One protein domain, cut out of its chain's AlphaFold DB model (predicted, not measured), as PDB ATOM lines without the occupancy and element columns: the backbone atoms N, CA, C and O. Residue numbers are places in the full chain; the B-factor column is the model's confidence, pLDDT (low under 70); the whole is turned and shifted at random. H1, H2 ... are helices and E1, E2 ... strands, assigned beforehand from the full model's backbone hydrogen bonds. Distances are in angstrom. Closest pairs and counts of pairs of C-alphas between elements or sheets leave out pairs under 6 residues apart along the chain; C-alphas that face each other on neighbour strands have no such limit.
ATOM      1  N   PHE A   2      20.022  33.096  26.317       40.31
ATOM      2  CA  PHE A   2      21.329  33.599  26.752       40.31
ATOM      3  C   PHE A   2      21.317  35.134  26.724       40.31
ATOM      4  O   PHE A   2      21.153  35.735  25.666       40.31
ATOM      5  N   SER A   3      21.455  35.767  27.890       48.28
ATOM      6  CA  SER A   3      21.607  37.220  28.017       48.28
ATOM      7  C   SER A   3      22.889  37.664  27.304       48.28
ATOM      8  O   SER A   3      23.990  37.242  27.660       48.28
ATOM      9  N   MET A   4      22.746  38.476  26.257       64.00
ATOM     10  CA  MET A   4      23.865  38.969  25.454       64.00
ATOM     11  C   MET A   4      24.597  40.133  26.144       64.00
ATOM     12  O   MET A   4      23.978  40.911  26.875       64.00
ATOM     13  N   PRO A   5      25.920  40.280  25.937       66.75
ATOM     14  CA  PRO A   5      26.739  41.182  26.741       66.75
ATOM     15  C   PRO A   5      26.458  42.670  26.471       66.75
ATOM     16  O   PRO A   5      26.634  43.178  25.363       66.75
ATOM     17  N   GLN A   6      26.102  43.390  27.536       83.00
ATOM     18  CA  GLN A   6      26.036  44.854  27.597       83.00
ATOM     19  C   GLN A   6      27.317  45.418  28.240       83.00
ATOM     20  O   GLN A   6      27.920  44.783  29.109       83.00
ATOM     21  N   CYS A   7      27.741  46.617  27.825       88.12
ATOM     22  CA  CYS A   7      28.854  47.319  28.470       88.12
ATOM     23  C   CYS A   7      28.546  47.594  29.957       88.12
ATOM     24  O   CYS A   7      27.479  48.105  30.289       88.12
ATOM     25  N   CYS A   8      29.478  47.289  30.863       88.25
ATOM     26  CA  CYS A   8      29.281  47.459  32.307       88.25
ATOM     27  C   CYS A   8      29.606  48.871  32.829       88.25
ATOM     28  O   CYS A   8      29.409  49.142  34.020       88.25
ATOM     29  N   VAL A   9      30.118  49.759  31.972       88.06
ATOM     30  CA  VAL A   9      30.480  51.134  32.337       88.06
ATOM     31  C   VAL A   9      29.214  51.953  32.618       88.06
ATOM     32  O   VAL A   9      28.299  51.930  31.792       88.06
ATOM     33  N   PRO A  10      29.131  52.670  33.757       82.44
ATOM     34  CA  PRO A  10      28.013  53.560  34.051       82.44
ATOM     35  C   PRO A  10      27.743  54.534  32.901       82.44
ATOM     36  O   PRO A  10      28.676  55.061  32.299       82.44
ATOM     37  N   CYS A  11      26.464  54.746  32.595       80.44
ATOM     38  CA  CYS A  11      26.003  55.608  31.502       80.44
ATOM     39  C   CYS A  11      26.408  55.153  30.083       80.44
ATOM     40  O   CYS A  11      26.173  55.882  29.123       80.44
ATOM     41  N   CYS A  12      26.959  53.944  29.907       83.31
ATOM     42  CA  CYS A  12      27.177  53.353  28.588       83.31
ATOM     43  C   CYS A  12      26.022  52.409  28.215       83.31
ATOM     44  O   CYS A  12      25.814  51.377  28.857       83.31
ATOM     45  N   LEU A  13      25.296  52.732  27.142       80.94
ATOM     46  CA  LEU A  13      24.175  51.924  26.636       80.94
ATOM     47  C   LEU A  13      24.578  50.960  25.501       80.94
ATOM     48  O   LEU A  13      23.718  50.304  24.916       80.94
ATOM     49  N   ASN A  14      25.877  50.835  25.200       82.44
ATOM     50  CA  ASN A  14      26.365  49.996  24.105       82.44
ATOM     51  C   ASN A  14      26.116  48.502  24.371       82.44
ATOM     52  O   ASN A  14      26.514  47.954  25.408       82.44
ATOM     53  N   ARG A  15      25.502  47.840  23.386       80.19
ATOM     54  CA  ARG A  15      25.190  46.402  23.358       80.19
ATOM     55  C   ARG A  15      25.773  45.765  22.102       80.19
ATOM     56  O   ARG A  15      25.905  46.442  21.082       80.19
ATOM     57  N   SER A  16      26.084  44.474  22.167       71.44
ATOM     58  CA  SER A  16      26.698  43.739  21.051       71.44
ATOM     59  C   SER A  16      25.855  43.696  19.768       71.44
ATOM     60  O   SER A  16      26.422  43.515  18.699       71.44
ATOM     61  N   GLU A  17      24.534  43.889  19.849       62.69
ATOM     62  CA  GLU A  17      23.605  43.801  18.706       62.69
ATOM     63  C   GLU A  17      23.191  45.146  18.091       62.69
ATOM     64  O   GLU A  17      22.347  45.169  17.195       62.69
ATOM     65  N   SER A  18      23.725  46.282  18.557       60.28
ATOM     66  CA  SER A  18      23.271  47.578  18.039       60.28
ATOM     67  C   SER A  18      23.599  47.708  16.542       60.28
ATOM     68  O   SER A  18      24.738  47.986  16.164       60.28
ATOM     69  N   LYS A  19      22.587  47.505  15.679       52.88
ATOM     70  CA  LYS A  19      22.696  47.522  14.203       52.88
ATOM     71  C   LYS A  19      23.237  48.851  13.653       52.88
ATOM     72  O   LYS A  19      23.717  48.878  12.523       52.88
ATOM     73  N   GLN A  20      23.203  49.921  14.454       54.22
ATOM     74  CA  GLN A  20      23.732  51.249  14.121       54.22
ATOM     75  C   GLN A  20      25.238  51.426  14.417       54.22
ATOM     76  O   GLN A  20      25.825  52.409  13.978       54.22
ATOM     77  N   LEU A  21      25.900  50.486  15.107       55.78
ATOM     78  CA  LEU A  21      27.314  50.588  15.511       55.78
ATOM     79  C   LEU A  21      28.109  49.350  15.065       55.78
ATOM     80  O   LEU A  21      28.588  48.561  15.877       55.78
ATOM     81  N   LYS A  22      28.276  49.170  13.750       54.59
ATOM     82  CA  LYS A  22      28.893  47.974  13.133       54.59
ATOM     83  C   LYS A  22      30.380  47.685  13.465       54.59
ATOM     84  O   LYS A  22      30.954  46.814  12.821       54.59
ATOM     85  N   LYS A  23      31.038  48.334  14.440       66.25
ATOM     86  CA  LYS A  23      32.472  48.094  14.760       66.25
ATOM     87  C   LYS A  23      32.870  48.308  16.235       66.25
ATOM     88  O   LYS A  23      33.911  48.900  16.510       66.25
ATOM     89  N   LEU A  24      32.085  47.842  17.211       77.75
ATOM     90  CA  LEU A  24      32.537  47.833  18.614       77.75
ATOM     91  C   LEU A  24      32.888  46.420  19.088       77.75
ATOM     92  O   LEU A  24      32.066  45.509  19.043       77.75
ATOM     93  N   SER A  25      34.112  46.249  19.588       85.31
ATOM     94  CA  SER A  25      34.539  45.030  20.280       85.31
ATOM     95  C   SER A  25      34.208  45.130  21.769       85.31
ATOM     96  O   SER A  25      34.238  46.214  22.347       85.31
ATOM     97  N   PHE A  26      33.917  44.006  22.420       88.00
ATOM     98  CA  PHE A  26      33.601  43.958  23.850       88.00
ATOM     99  C   PHE A  26      34.701  43.206  24.598       88.00
ATOM    100  O   PHE A  26      34.828  41.985  24.487       88.00
ATOM    101  N   TYR A  27      35.513  43.930  25.366       90.38
ATOM    102  CA  TYR A  27      36.657  43.363  26.074       90.38
ATOM    103  C   TYR A  27      36.263  42.812  27.446       90.38
ATOM    104  O   TYR A  27      35.498  43.428  28.189       90.38
ATOM    105  N   ARG A  28      36.814  41.641  27.790       89.88
ATOM    106  CA  ARG A  28      36.768  41.083  29.150       89.88
ATOM    107  C   ARG A  28      37.747  41.825  30.055       89.88
ATOM    108  O   ARG A  28      38.751  42.350  29.567       89.88
ATOM    109  N   PHE A  29      37.476  41.804  31.357       90.00
ATOM    110  CA  PHE A  29      38.437  42.261  32.356       90.00
ATOM    111  C   PHE A  29      39.726  41.417  32.292       90.00
ATOM    112  O   PHE A  29      39.636  40.213  32.037       90.00
ATOM    113  N   PRO A  30      40.908  42.029  32.489       87.56
ATOM    114  CA  PRO A  30      42.177  41.306  32.571       87.56
ATOM    115  C   PRO A  30      42.185  40.275  33.707       87.56
ATOM    116  O   PRO A  30      41.580  40.507  34.754       87.56
ATOM    117  N   CYS A  31      42.902  39.163  33.512       81.88
ATOM    118  CA  CYS A  31      43.178  38.197  34.582       81.88
ATOM    119  C   CYS A  31      44.207  38.737  35.590       81.88
ATOM    120  O   CYS A  31      44.190  38.340  36.748       81.88
ATOM    121  N   ASP A  32      45.080  39.655  35.158       87.06
ATOM    122  CA  ASP A  32      46.019  40.349  36.037       87.06
ATOM    123  C   ASP A  32      45.273  41.284  37.004       87.06
ATOM    124  O   ASP A  32      44.608  42.242  36.588       87.06
ATOM    125  N   GLU A  33      45.406  41.028  38.306       84.44
ATOM    126  CA  GLU A  33      44.690  41.771  39.347       84.44
ATOM    127  C   GLU A  33      45.103  43.249  39.416       84.44
ATOM    128  O   GLU A  33      44.285  44.120  39.733       84.44
ATOM    129  N   LYS A  34      46.347  43.585  39.045       84.31
ATOM    130  CA  LYS A  34      46.813  44.979  39.031       84.31
ATOM    131  C   LYS A  34      46.122  45.780  37.925       84.31
ATOM    132  O   LYS A  34      45.634  46.885  38.182       84.31
ATOM    133  N   GLN A  35      46.025  45.236  36.713       83.00
ATOM    134  CA  GLN A  35      45.293  45.861  35.606       83.00
ATOM    135  C   GLN A  35      43.778  45.871  35.832       83.00
ATOM    136  O   GLN A  35      43.127  46.883  35.555       83.00
ATOM    137  N   LYS A  36      43.209  44.796  36.387       88.38
ATOM    138  CA  LYS A  36      41.783  44.726  36.739       88.38
ATOM    139  C   LYS A  36      41.397  45.811  37.746       88.38
ATOM    140  O   LYS A  36      40.399  46.504  37.539       88.38
ATOM    141  N   ARG A  37      42.221  46.040  38.775       84.31
ATOM    142  CA  ARG A  37      42.017  47.129  39.746       84.31
ATOM    143  C   ARG A  37      42.066  48.508  39.091       84.31
ATOM    144  O   ARG A  37      41.209  49.337  39.389       84.31
ATOM    145  N   LYS A  38      43.001  48.739  38.159       85.88
ATOM    146  CA  LYS A  38      43.062  49.991  37.380       85.88
ATOM    147  C   LYS A  38      41.783  50.220  36.572       85.88
ATOM    148  O   LYS A  38      41.236  51.316  36.601       85.88
ATOM    149  N   TRP A  39      41.261  49.188  35.902       90.75
ATOM    150  CA  TRP A  39      39.999  49.303  35.161       90.75
ATOM    151  C   TRP A  39      38.831  49.655  36.088       90.75
ATOM    152  O   TRP A  39      38.041  50.534  35.758       90.75
ATOM    153  N   LEU A  40      38.733  49.023  37.262       88.31
ATOM    154  CA  LEU A  40      37.666  49.308  38.230       88.31
ATOM    155  C   LEU A  40      37.741  50.733  38.793       88.31
ATOM    156  O   LEU A  40      36.714  51.410  38.868       88.31
ATOM    157  N   GLN A  41      38.947  51.211  39.113       84.62
ATOM    158  CA  GLN A  41      39.176  52.594  39.543       84.62
ATOM    159  C   GLN A  41      38.766  53.600  38.464       84.62
ATOM    160  O   GLN A  41      38.130  54.606  38.776       84.62
ATOM    161  N   SER A  42      39.078  53.310  37.200       84.56
ATOM    162  CA  SER A  42      38.698  54.158  36.073       84.56
ATOM    163  C   SER A  42      37.187  54.181  35.837       84.56
ATOM    164  O   SER A  42      36.653  55.256  35.594       84.56
ATOM    165  N   ILE A  43      36.501  53.034  35.952       87.62
ATOM    166  CA  ILE A  43      35.055  52.862  35.701       87.62
ATOM    167  C   ILE A  43      34.178  53.475  36.813       87.62
ATOM    168  O   ILE A  43      33.012  53.781  36.567       87.62
ATOM    169  N   ARG A  44      34.712  53.648  38.032       81.44
ATOM    170  CA  ARG A  44      34.059  54.339  39.170       81.44
ATOM    171  C   ARG A  44      32.645  53.855  39.518       81.44
ATOM    172  O   ARG A  44      31.837  54.594  40.080       81.44
ATOM    173  N   ARG A  45      32.333  52.593  39.230       82.31
ATOM    174  CA  ARG A  45      31.045  51.991  39.584       82.31
ATOM    175  C   ARG A  45      31.090  51.505  41.034       82.31
ATOM    176  O   ARG A  45      31.820  50.565  41.340       82.31
ATOM    177  N   LYS A  46      30.324  52.147  41.924       77.12
ATOM    178  CA  LYS A  46      30.213  51.745  43.339       77.12
ATOM    179  C   LYS A  46      29.675  50.310  43.450       77.12
ATOM    180  O   LYS A  46      28.778  49.937  42.695       77.12
ATOM    181  N   ASN A  47      30.220  49.533  44.389       77.94
ATOM    182  CA  ASN A  47      29.798  48.165  44.726       77.94
ATOM    183  C   ASN A  47      29.739  47.192  43.529       77.94
ATOM    184  O   ASN A  47      28.865  46.331  43.461       77.94
ATOM    185  N   PHE A  48      30.648  47.335  42.558       83.12
ATOM    186  CA  PHE A  48      30.688  46.483  41.371       83.12
ATOM    187  C   PHE A  48      31.852  45.491  41.400       83.12
ATOM    188  O   PHE A  48      33.016  45.887  41.456       83.12
ATOM    189  N   TYR A  49      31.522  44.207  41.255       83.56
ATOM    190  CA  TYR A  49      32.483  43.114  41.141       83.56
ATOM    191  C   TYR A  49      32.332  42.451  39.764       83.56
ATOM    192  O   TYR A  49      31.301  41.832  39.493       83.56
ATOM    193  N   PRO A  50      33.316  42.599  38.859       85.25
ATOM    194  CA  PRO A  50      33.205  42.070  37.509       85.25
ATOM    195  C   PRO A  50      33.243  40.540  37.533       85.25
ATOM    196  O   PRO A  50      34.182  39.936  38.050       85.25
ATOM    197  N   ASN A  51      32.234  39.922  36.928       81.88
ATOM    198  CA  ASN A  51      32.157  38.476  36.720       81.88
ATOM    199  C   ASN A  51      32.642  38.083  35.309       81.88
ATOM    200  O   ASN A  51      32.994  38.931  34.483       81.88
ATOM    201  N   CYS A  52      32.610  36.785  34.991       77.12
ATOM    202  CA  CYS A  52      33.041  36.244  33.695       77.12
ATOM    203  C   CYS A  52      32.260  36.788  32.481       77.12
ATOM    204  O   CYS A  52      32.749  36.689  31.352       77.12
ATOM    205  N   ASN A  53      31.103  37.421  32.695       80.88
ATOM    206  CA  ASN A  53      30.237  38.011  31.669       80.88
ATOM    207  C   ASN A  53      30.339  39.538  31.591       80.88
ATOM    208  O   ASN A  53      29.819  40.142  30.656       80.88
ATOM    209  N   SER A  54      31.064  40.169  32.514       87.31
ATOM    210  CA  SER A  54      31.266  41.616  32.518       87.31
ATOM    211  C   SER A  54      32.153  42.036  31.342       87.31
ATOM    212  O   SER A  54      33.234  41.472  31.127       87.31
ATOM    213  N   ARG A  55      31.686  43.000  30.541       90.38
ATOM    214  CA  ARG A  55      32.390  43.495  29.349       90.38
ATOM    215  C   ARG A  55      32.452  45.013  29.330       90.38
ATOM    216  O   ARG A  55      31.508  45.674  29.747       90.38
ATOM    217  N   VAL A  56      33.521  45.553  28.756       90.69
ATOM    218  CA  VAL A  56      33.661  46.982  28.441       90.69
ATOM    219  C   VAL A  56      33.787  47.132  26.927       90.69
ATOM    220  O   VAL A  56      34.591  46.436  26.309       90.69
ATOM    221  N   CYS A  57      32.986  48.001  26.309       89.50
ATOM    222  CA  CYS A  57      33.050  48.213  24.860       89.50
ATOM    223  C   CYS A  57      34.315  48.993  24.448       89.50
ATOM    224  O   CYS A  57      34.829  49.813  25.212       89.50
ATOM    225  N   SER A  58      34.802  48.761  23.226       88.31
ATOM    226  CA  SER A  58      36.047  49.332  22.696       88.31
ATOM    227  C   SER A  58      36.039  50.859  22.601       88.31
ATOM    228  O   SER A  58      37.105  51.463  22.592       88.31
ATOM    229  N   TRP A  59      34.865  51.502  22.627       85.62
ATOM    230  CA  TRP A  59      34.738  52.963  22.679       85.62
ATOM    231  C   TRP A  59      35.452  53.587  23.889       85.62
ATOM    232  O   TRP A  59      35.964  54.699  23.790       85.62
ATOM    233  N   HIS A  60      35.549  52.863  25.008       89.25
ATOM    234  CA  HIS A  60      36.252  53.339  26.203       89.25
ATOM    235  C   HIS A  60      37.788  53.284  26.085       89.25
ATOM    236  O   HIS A  60      38.472  53.785  26.975       89.25
ATOM    237  N   PHE A  61      38.332  52.707  25.005       90.94
ATOM    238  CA  PHE A  61      39.760  52.430  24.799       90.94
ATOM    239  C   PHE A  61      40.315  53.182  23.574       90.94
ATOM    240  O   PHE A  61      40.659  52.546  22.576       90.94
ATOM    241  N   PRO A  62      40.426  54.522  23.613       80.56
ATOM    242  CA  PRO A  62      40.923  55.300  22.475       80.56
ATOM    243  C   PRO A  62      42.356  54.916  22.066       80.56
ATOM    244  O   PRO A  62      42.674  54.951  20.886       80.56
ATOM    245  N   ASN A  63      43.175  54.462  23.023       82.00
ATOM    246  CA  ASN A  63      44.566  54.042  22.806       82.00
ATOM    247  C   ASN A  63      44.720  52.505  22.778       82.00
ATOM    248  O   ASN A  63      45.800  51.969  23.017       82.00
ATOM    249  N   GLY A  64      43.622  51.775  22.543       82.12
ATOM    250  CA  GLY A  64      43.601  50.312  22.510       82.12
ATOM    251  C   GLY A  64      43.529  49.635  23.886       82.12
ATOM    252  O   GLY A  64      43.671  50.251  24.942       82.12
ATOM    253  N   LYS A  65      43.277  48.318  23.883       81.44
ATOM    254  CA  LYS A  65      43.009  47.522  25.100       81.44
ATOM    255  C   LYS A  65      44.168  47.531  26.107       81.44
ATOM    256  O   LYS A  65      43.913  47.540  27.310       81.44
ATOM    257  N   ALA A  66      45.414  47.524  25.627       79.75
ATOM    258  CA  ALA A  66      46.614  47.451  26.467       79.75
ATOM    259  C   ALA A  66      46.809  48.700  27.344       79.75
ATOM    260  O   ALA A  66      47.276  48.587  28.475       79.75
ATOM    261  N   ALA A  67      46.383  49.872  26.861       80.19
ATOM    262  CA  ALA A  67      46.436  51.126  27.609       80.19
ATOM    263  C   ALA A  67      45.356  51.229  28.709       80.19
ATOM    264  O   ALA A  67      45.462  52.061  29.608       80.19
ATOM    265  N   GLY A  68      44.333  50.365  28.675       85.31
ATOM    266  CA  GLY A  68      43.187  50.408  29.584       85.31
ATOM    267  C   GLY A  68      42.117  51.436  29.179       85.31
ATOM    268  O   GLY A  68      42.324  52.232  28.263       85.31
ATOM    269  N   PRO A  69      40.932  51.402  29.817       88.44
ATOM    270  CA  PRO A  69      39.842  52.295  29.465       88.44
ATOM    271  C   PRO A  69      40.096  53.686  30.057       88.44
ATOM    272  O   PRO A  69      40.395  53.815  31.247       88.44
ATOM    273  N   SER A  70      39.967  54.722  29.232       85.31
ATOM    274  CA  SER A  70      40.260  56.116  29.600       85.31
ATOM    275  C   SER A  70      39.173  57.111  29.186       85.31
ATOM    276  O   SER A  70      39.089  58.199  29.761       85.31
ATOM    277  N   ARG A  71      38.301  56.742  28.239       82.88
ATOM    278  CA  ARG A  71      37.184  57.587  27.797       82.88
ATOM    279  C   ARG A  71      35.940  57.299  28.638       82.88
ATOM    280  O   ARG A  71      35.349  56.229  28.515       82.88
ATOM    281  N   PHE A  72      35.529  58.254  29.470       85.12
ATOM    282  CA  PHE A  72      34.344  58.160  30.327       85.12
ATOM    283  C   PHE A  72      33.628  59.505  30.417       85.12
ATOM    284  O   PHE A  72      34.273  60.541  30.296       85.12
ATOM    285  N   ALA A  73      32.330  59.488  30.723       75.62
ATOM    286  CA  ALA A  73      31.526  60.703  30.880       75.62
ATOM    287  C   ALA A  73      32.072  61.652  31.970       75.62
ATOM    288  O   ALA A  73      31.983  62.862  31.839       75.62
ATOM    289  N   TRP A  74      32.709  61.124  33.023       76.38
ATOM    290  CA  TRP A  74      33.344  61.931  34.081       76.38
ATOM    291  C   TRP A  74      34.759  62.429  33.740       76.38
ATOM    292  O   TRP A  74      35.389  63.077  34.576       76.38
ATOM    293  N   ASN A  75      35.267  62.109  32.546       63.41
ATOM    294  CA  ASN A  75      36.532  62.623  32.020       63.41
ATOM    295  C   ASN A  75      36.322  63.672  30.908       63.41
ATOM    296  O   ASN A  75      37.300  64.265  30.452       63.41
TER     297      ASN A  75
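What this domain is: This is residues 2 to 75 of the 440 residues of the protein "LOC798124 protein" of Danio rerio (UniProt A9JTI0). This domain has little regular structure: long loops are wound round a small ladder of two short strands, E1 and E2, near the middle, with one helix, H1, at one end of the longest axis and the loop about Lys 19 at the other. The printed part has 74 residues, of which E1, H1 and E2, in that order, hold only 17; the class is mixed, helices and strands. The whole is compact and rounded, with a radius of gyration of the C-alphas of 11.8 A and spans of 34 by 28 by 21 A.

Where its parts are: Residues 2 to 25 hold no named element. E1 is residues 26 to 28, from C-alpha 26 at (33.601, 43.958, 23.850). H1, residues 33 to 43, is 15.1 A long. E2 is residues 55 to 57, ending at C-alpha 57 at (33.050, 48.213, 24.860). Residues 58 to 75 hold no named element.

How they stand to each other: E1 and E2 are antiparallel neighbours at 142 degrees. C-alphas 26 and 57, 4.4 A apart, face each other. N 27 and O 56 are within hydrogen-bond range at 2.8 A. In H1 every O i to N i+4 pair is within hydrogen-bond range.

The domain as a whole: The C-alphas farthest apart, of Lys 19 and Lys 34, are 34.7 A apart. The printed part has no cut. The link from E1 to H1 is tight; that from H1 to E2 is long. The pLDDT is under 70 at residues 2 to 5, 17 to 23 and 75.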